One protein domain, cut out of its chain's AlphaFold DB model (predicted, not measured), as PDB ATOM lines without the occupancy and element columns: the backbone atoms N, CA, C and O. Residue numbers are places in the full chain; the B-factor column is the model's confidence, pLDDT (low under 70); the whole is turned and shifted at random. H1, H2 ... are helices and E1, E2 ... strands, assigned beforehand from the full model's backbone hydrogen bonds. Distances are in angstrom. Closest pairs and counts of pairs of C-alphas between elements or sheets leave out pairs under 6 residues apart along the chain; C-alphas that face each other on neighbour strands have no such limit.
ATOM      1  N   GLU A  88     210.104  95.573 100.722       98.06
ATOM      2  CA  GLU A  88     209.571  96.875 101.158       98.06
ATOM      3  C   GLU A  88     208.944  96.817 102.561       98.06
ATOM      4  O   GLU A  88     209.131  97.714 103.383       98.06
ATOM      5  N   GLN A  89     208.240  95.723 102.870       97.69
ATOM      6  CA  GLN A  89     207.655  95.502 104.190       97.69
ATOM      7  C   GLN A  89     208.729  95.382 105.279       97.69
ATOM      8  O   GLN A  89     208.592  95.980 106.346       97.69
ATOM      9  N   GLU A  90     209.794  94.622 105.021       98.06
ATOM     10  CA  GLU A  90     210.900  94.461 105.967       98.06
ATOM     11  C   GLU A  90     211.640  95.785 106.190       98.06
ATOM     12  O   GLU A  90     211.916  96.145 107.333       98.06
ATOM     13  N   GLN A  91     211.883  96.546 105.118       98.12
ATOM     14  CA  GLN A  91     212.490  97.878 105.195       98.12
ATOM     15  C   GLN A  91     211.649  98.825 106.058       98.12
ATOM     16  O   GLN A  91     212.186  99.497 106.940       98.12
ATOM     17  N   LYS A  92     210.324  98.837 105.866       97.75
ATOM     18  CA  LYS A  92     209.409  99.658 106.667       97.75
ATOM     19  C   LYS A  92     209.461  99.292 108.151       97.75
ATOM     20  O   LYS A  92     209.566 100.178 108.990       97.75
ATOM     21  N   ILE A  93     209.444  97.998 108.477       97.81
ATOM     22  CA  ILE A  93     209.498  97.526 109.869       97.81
ATOM     23  C   ILE A  93     210.813  97.927 110.546       97.81
ATOM     24  O   ILE A  93     210.788  98.314 111.716       97.81
ATOM     25  N   LEU A  94     211.945  97.842 109.834       97.19
ATOM     26  CA  LEU A  94     213.242  98.293 110.347       97.19
ATOM     27  C   LEU A  94     213.277  99.810 110.550       97.19
ATOM     28  O   LEU A  94     213.764 100.264 111.582       97.19
ATOM     29  N   ALA A  95     212.731 100.587 109.613       97.38
ATOM     30  CA  ALA A  95     212.645 102.040 109.747       97.38
ATOM     31  C   ALA A  95     211.764 102.458 110.938       97.38
ATOM     32  O   ALA A  95     212.098 103.397 111.661       97.38
ATOM     33  N   ASP A  96     210.659 101.750 111.171       97.12
ATOM     34  CA  ASP A  96     209.791 101.978 112.326       97.12
ATOM     35  C   ASP A  96     210.496 101.601 113.640       97.12
ATOM     36  O   ASP A  96     210.427 102.362 114.608       97.12
ATOM     37  N   TRP A  97     211.253 100.496 113.665       96.50
ATOM     38  CA  TRP A  97     212.098 100.147 114.812       96.50
ATOM     39  C   TRP A  97     213.156 101.221 115.092       96.50
ATOM     40  O   TRP A  97     213.304 101.625 116.243       96.50
ATOM     41  N   GLN A  98     213.846 101.718 114.062       96.25
ATOM     42  CA  GLN A  98     214.894 102.730 114.220       96.25
ATOM     43  C   GLN A  98     214.362 103.980 114.929       96.25
ATOM     44  O   GLN A  98     214.982 104.462 115.870       96.25
ATOM     45  N   LYS A  99     213.164 104.455 114.561       96.50
ATOM     46  CA  LYS A  99     212.519 105.592 115.243       96.50
ATOM     47  C   LYS A  99     212.266 105.306 116.725       96.50
ATOM     48  O   LYS A  99     212.547 106.144 117.575       96.50
ATOM     49  N   ILE A 100     211.747 104.115 117.038       95.44
ATOM     50  CA  ILE A 100     211.466 103.689 118.419       95.44
ATOM     51  C   ILE A 100     212.757 103.597 119.240       95.44
ATOM     52  O   ILE A 100     212.752 103.920 120.432       95.44
ATOM     53  N   GLU A 101     213.833 103.115 118.623       95.56
ATOM     54  CA  GLU A 101     215.152 102.968 119.229       95.56
ATOM     55  C   GLU A 101     215.795 104.331 119.503       95.56
ATOM     56  O   GLU A 101     216.200 104.598 120.636       95.56
ATOM     57  N   ASP A 102     215.791 105.223 118.514       95.44
ATOM     58  CA  ASP A 102     216.312 106.584 118.641       95.44
ATOM     59  C   ASP A 102     215.593 107.353 119.756       95.44
ATOM     60  O   ASP A 102     216.230 107.976 120.609       95.44
ATOM     61  N   ASP A 103     214.260 107.288 119.801       95.56
ATOM     62  CA  ASP A 103     213.474 107.961 120.839       95.56
ATOM     63  C   ASP A 103     213.692 107.350 122.228       95.56
ATOM     64  O   ASP A 103     213.705 108.072 123.230       95.56
ATOM     65  N   TYR A 104     213.922 106.037 122.305       94.50
ATOM     66  CA  TYR A 104     214.261 105.379 123.564       94.50
ATOM     67  C   TYR A 104     215.609 105.859 124.107       94.50
ATOM     68  O   TYR A 104     215.689 106.195 125.290       94.50
ATOM     69  N   TYR A 105     216.642 105.936 123.264       95.31
ATOM     70  CA  TYR A 105     217.974 106.374 123.687       95.31
ATOM     71  C   TYR A 105     218.049 107.874 123.993       95.31
ATOM     72  O   TYR A 105     218.787 108.259 124.895       95.31
ATOM     73  N   LYS A 106     217.234 108.723 123.346       94.69
ATOM     74  CA  LYS A 106     217.084 110.140 123.750       94.69
ATOM     75  C   LYS A 106     216.608 110.280 125.199       94.69
ATOM     76  O   LYS A 106     217.059 111.173 125.907       94.69
ATOM     77  N   GLN A 107     215.696 109.409 125.631       93.50
ATOM     78  CA  GLN A 107     215.151 109.411 126.994       93.50
ATOM     79  C   GLN A 107     216.020 108.615 127.978       93.50
ATOM     80  O   GLN A 107     216.008 108.893 129.173       93.50
ATOM     81  N   ASN A 108     216.777 107.633 127.482       92.69
ATOM     82  CA  ASN A 108     217.584 106.712 128.279       92.69
ATOM     83  C   ASN A 108     218.997 106.575 127.675       92.69
ATOM     84  O   ASN A 108     219.315 105.519 127.121       92.69
ATOM     85  N   PRO A 109     219.870 107.595 127.789       88.75
ATOM     86  CA  PRO A 109     221.166 107.617 127.094       88.75
ATOM     87  C   PRO A 109     222.110 106.465 127.461       88.75
ATOM     88  O   PRO A 109     222.951 106.071 126.661       88.75
ATOM     89  N   TYR A 110     221.957 105.913 128.667       90.62
ATOM     90  CA  TYR A 110     222.730 104.771 129.172       90.62
ATOM     91  C   TYR A 110     221.906 103.473 129.236       90.62
ATOM     92  O   TYR A 110     222.343 102.484 129.820       90.62
ATOM     93  N   GLY A 111     220.684 103.488 128.696       87.94
ATOM     94  CA  GLY A 111     219.806 102.324 128.655       87.94
ATOM     95  C   GLY A 111     220.261 101.293 127.623       87.94
ATOM     96  O   GLY A 111     221.179 101.519 126.844       87.94
ATOM     97  N   ASN A 112     219.583 100.148 127.589       90.12
ATOM     98  CA  ASN A 112     219.724  99.153 126.527       90.12
ATOM     99  C   ASN A 112     218.334  98.844 125.960       90.12
ATOM    100  O   ASN A 112     217.421  98.504 126.716       90.12
ATOM    101  N   ALA A 113     218.159  98.979 124.644       92.75
ATOM    102  CA  ALA A 113     216.885  98.743 123.970       92.75
ATOM    103  C   ALA A 113     216.578  97.250 123.721       92.75
ATOM    104  O   ALA A 113     215.525  96.936 123.173       92.75
ATOM    105  N   TYR A 114     217.452  96.318 124.131       91.94
ATOM    106  CA  TYR A 114     217.376  94.881 123.826       91.94
ATOM    107  C   TYR A 114     215.996  94.264 124.083       91.94
ATOM    108  O   TYR A 114     215.413  93.659 123.184       91.94
ATOM    109  N   TRP A 115     215.442  94.431 125.288       92.50
ATOM    110  CA  TRP A 115     214.139  93.844 125.624       92.50
ATOM    111  C   TRP A 115     212.999  94.472 124.821       92.50
ATOM    112  O   TRP A 115     212.087  93.764 124.401       92.50
ATOM    113  N   LYS A 116     213.099  95.772 124.532       93.75
ATOM    114  CA  LYS A 116     212.139  96.505 123.701       93.75
ATOM    115  C   LYS A 116     212.195  96.036 122.243       93.75
ATOM    116  O   LYS A 116     211.156  95.818 121.630       93.75
ATOM    117  N   LYS A 117     213.404  95.798 121.721       94.44
ATOM    118  CA  LYS A 117     213.647  95.232 120.387       94.44
ATOM    119  C   LYS A 117     213.045  93.841 120.271       94.44
ATOM    120  O   LYS A 117     212.290  93.557 119.344       94.44
ATOM    121  N   LYS A 118     213.358  92.978 121.239       93.62
ATOM    122  CA  LYS A 118     212.860  91.604 121.285       93.62
ATOM    123  C   LYS A 118     211.333  91.560 121.291       93.62
ATOM    124  O   LYS A 118     210.758  90.776 120.541       93.62
ATOM    125  N   ASP A 119     210.689  92.404 122.092       94.81
ATOM    126  CA  ASP A 119     209.230  92.479 122.158       94.81
ATOM    127  C   ASP A 119     208.601  93.004 120.855       94.81
ATOM    128  O   ASP A 119     207.678  92.385 120.326       94.81
ATOM    129  N   TYR A 120     209.161  94.071 120.275       96.25
ATOM    130  CA  TYR A 120     208.695  94.645 119.011       96.25
ATOM    131  C   TYR A 120     208.713  93.621 117.866       96.25
ATOM    132  O   TYR A 120     207.695  93.384 117.213       96.25
ATOM    133  N   PHE A 121     209.855  92.962 117.642       96.50
ATOM    134  CA  PHE A 121     209.984  92.006 116.540       96.50
ATOM    135  C   PHE A 121     209.220  90.702 116.785       96.50
ATOM    136  O   PHE A 121     208.776  90.078 115.825       96.50
ATOM    137  N   LYS A 122     208.997  90.296 118.042       93.94
ATOM    138  CA  LYS A 122     208.172  89.117 118.359       93.94
ATOM    139  C   LYS A 122     206.731  89.262 117.853       93.94
ATOM    140  O   LYS A 122     206.122  88.261 117.483       93.94
ATOM    141  N   HIS A 123     206.204  90.486 117.825       93.44
ATOM    142  CA  HIS A 123     204.823  90.775 117.433       93.44
ATOM    143  C   HIS A 123     204.684  91.323 116.005       93.44
ATOM    144  O   HIS A 123     203.564  91.556 115.550       93.44
ATOM    145  N   CYS A 124     205.786  91.514 115.273       94.38
ATOM    146  CA  CYS A 124     205.729  91.990 113.895       94.38
ATOM    147  C   CYS A 124     205.523  90.837 112.896       94.38
ATOM    148  O   CYS A 124     205.703  89.656 113.196       94.38
ATOM    149  N   SER A 125     205.160  91.175 111.658       95.81
ATOM    150  CA  SER A 125     204.982  90.195 110.577       95.81
ATOM    151  C   SER A 125     206.291  89.540 110.119       95.81
ATOM    152  O   SER A 125     206.257  88.467 109.509       95.81
ATOM    153  N   CYS A 126     207.432  90.167 110.423       96.88
ATOM    154  CA  CYS A 126     208.773  89.781 109.983       96.88
ATOM    155  C   CYS A 126     209.723  89.562 111.181       96.88
ATOM    156  O   CYS A 126     210.721  90.270 111.315       96.88
ATOM    157  N   PRO A 127     209.444  88.590 112.071       96.81
ATOM    158  CA  PRO A 127     210.182  88.413 113.328       96.81
ATOM    159  C   PRO A 127     211.666  88.056 113.148       96.81
ATOM    160  O   PRO A 127     212.476  88.308 114.036       96.81
ATOM    161  N   TRP A 128     212.055  87.514 111.989       97.00
ATOM    162  CA  TRP A 128     213.456  87.214 111.659       97.00
ATOM    163  C   TRP A 128     214.349  88.463 111.583       97.00
ATOM    164  O   TRP A 128     215.569  88.340 111.684       97.00
ATOM    165  N   LEU A 129     213.759  89.657 111.440       97.12
ATOM    166  CA  LEU A 129     214.472  90.940 111.435       97.12
ATOM    167  C   LEU A 129     215.118  91.287 112.781       97.12
ATOM    168  O   LEU A 129     215.993  92.147 112.838       97.12
ATOM    169  N   ALA A 130     214.742  90.590 113.857       94.31
ATOM    170  CA  ALA A 130     215.402  90.740 115.147       94.31
ATOM    171  C   ALA A 130     216.901  90.382 115.091       94.31
ATOM    172  O   ALA A 130     217.681  90.938 115.864       94.31
ATOM    173  N   GLY A 131     217.294  89.470 114.188       92.38
ATOM    174  CA  GLY A 131     218.685  89.038 114.006       92.38
ATOM    175  C   GLY A 131     219.232  88.156 115.134       92.38
ATOM    176  O   GLY A 131     220.441  88.015 115.266       92.38
ATOM    177  N   TYR A 132     218.365  87.582 115.977       90.62
ATOM    178  CA  TYR A 132     218.784  86.714 117.089       90.62
ATOM    179  C   TYR A 132     218.801  85.232 116.725       90.62
ATOM    180  O   TYR A 132     219.633  84.477 117.217       90.62
ATOM    181  N   GLU A 133     217.857  84.804 115.891       92.38
ATOM    182  CA  GLU A 133     217.670  83.405 115.533       92.38
ATOM    183  C   GLU A 133     216.999  83.281 114.167       92.38
ATOM    184  O   GLU A 133     216.439  84.237 113.624       92.38
ATOM    185  N   ILE A 134     217.053  82.076 113.608       93.56
ATOM    186  CA  ILE A 134     216.361  81.756 112.366       93.56
ATOM    187  C   ILE A 134     214.874  81.586 112.671       93.56
ATOM    188  O   ILE A 134     214.485  80.673 113.395       93.56
ATOM    189  N   VAL A 135     214.029  82.397 112.039       95.31
ATOM    190  CA  VAL A 135     212.572  82.308 112.176       95.31
ATOM    191  C   VAL A 135     211.954  82.089 110.804       95.31
ATOM    192  O   VAL A 135     212.203  82.845 109.870       95.31
ATOM    193  N   ARG A 136     211.143  81.031 110.662       94.00
ATOM    194  CA  ARG A 136     210.490  80.660 109.387       94.00
ATOM    195  C   ARG A 136     211.487  80.526 108.222       94.00
ATOM    196  O   ARG A 136     211.205  80.933 107.097       94.00
ATOM    197  N   GLY A 137     212.669  79.975 108.515       94.00
ATOM    198  CA  GLY A 137     213.732  79.771 107.530       94.00
ATOM    199  C   GLY A 137     214.472  81.039 107.101       94.00
ATOM    200  O   GLY A 137     215.259  80.967 106.160       94.00
ATOM    201  N   LYS A 138     214.227  82.170 107.774       97.00
ATOM    202  CA  LYS A 138     214.836  83.471 107.493       97.00
ATOM    203  C   LYS A 138     215.672  83.962 108.667       97.00
ATOM    204  O   LYS A 138     215.348  83.666 109.815       97.00
ATOM    205  N   TYR A 139     216.713  84.730 108.377       96.19
ATOM    206  CA  TYR A 139     217.560  85.383 109.375       96.19
ATOM    207  C   TYR A 139     218.080  86.711 108.826       96.19
ATOM    208  O   TYR A 139     218.595  86.744 107.709       96.19
ATOM    209  N   TYR A 140     217.936  87.794 109.588       97.31
ATOM    210  CA  TYR A 140     218.499  89.091 109.226       97.31
ATOM    211  C   TYR A 140     219.967  89.172 109.633       97.31
ATOM    212  O   TYR A 140     220.302  89.061 110.813       97.31
ATOM    213  N   ASN A 141     220.830  89.318 108.635       94.12
ATOM    214  CA  ASN A 141     222.272  89.291 108.779       94.12
ATOM    215  C   ASN A 141     222.829  90.704 109.027       94.12
ATOM    216  O   ASN A 141     222.206  91.714 108.695       94.12
ATOM    217  N   TYR A 142     224.028  90.790 109.606       91.19
ATOM    218  CA  TYR A 142     224.659  92.068 109.970       91.19
ATOM    219  C   TYR A 142     224.978  92.955 108.755       91.19
ATOM    220  O   TYR A 142     225.144  94.162 108.902       91.19
ATOM    221  N   ASN A 143     225.060  92.368 107.558       94.12
ATOM    222  CA  ASN A 143     225.278  93.075 106.298       94.12
ATOM    223  C   ASN A 143     224.007  93.747 105.738       94.12
ATOM    224  O   ASN A 143     224.042  94.271 104.628       94.12
ATOM    225  N   GLY A 144     222.889  93.718 106.473       95.00
ATOM    226  CA  GLY A 144     221.629  94.335 106.060       95.00
ATOM    227  C   GLY A 144     220.764  93.469 105.142       95.00
ATOM    228  O   GLY A 144     219.737  93.943 104.656       95.00
TER     229      GLY A 144
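Overview. This is residues 88 to 144 of the 163 residues of an uncharacterized protein of uncultured Ruminococcus sp (UniProt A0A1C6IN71). A long helix, H1, makes the longest axis; after a turn whose residues 106 to 111 stick out, the chain folds back through the shorter H2 to the small H3, with strand E1 beside it. The 57 printed residues, mostly helix, hold H1, H2, H3 and E1 in that order; E1 pairs with no named strand. The whole is compact, radius of gyration of the C-alphas 11.6 A, and spans 35 by 23 by 21 A.

Arrangement. H1, residues 88 to 107, with its residues 97 to 101 alone only just touches H2, residues 114 to 123, with 3 pairs of C-alphas within 8 A, closest Trp 97 and Lys 117 at 7.6 A. This helical hairpin runs opposite ways at a shallow tilt of 32 degrees, only just short of steep. H2 touches H3, residues 127 to 130; their closest C-alphas, Phe 121 and Pro 127, are 4.8 A apart. E1, residues 138 to 140, is apart from H1 and H2; its closest C-alpha to H3 is Tyr 140, 5.0 A from that of Leu 129. In H1 and H2 every O i to N i+4 pair is within hydrogen-bond range; H3 is too short for one.

Along the chain. H1 runs 29.3 A from C-alpha 88 at (209.571, 96.875, 101.158), H2 14.7 A, H3 6.0 A, and E1 6.9 A to C-alpha 140 at (218.499, 89.091, 109.226).

Size, cuts and confidence. The farthest C-alphas, Gln 107 and Gly 137, are 35.5 A apart. The printed part has no cut, no link is long, and no printed residue is under 70 in pLDDT.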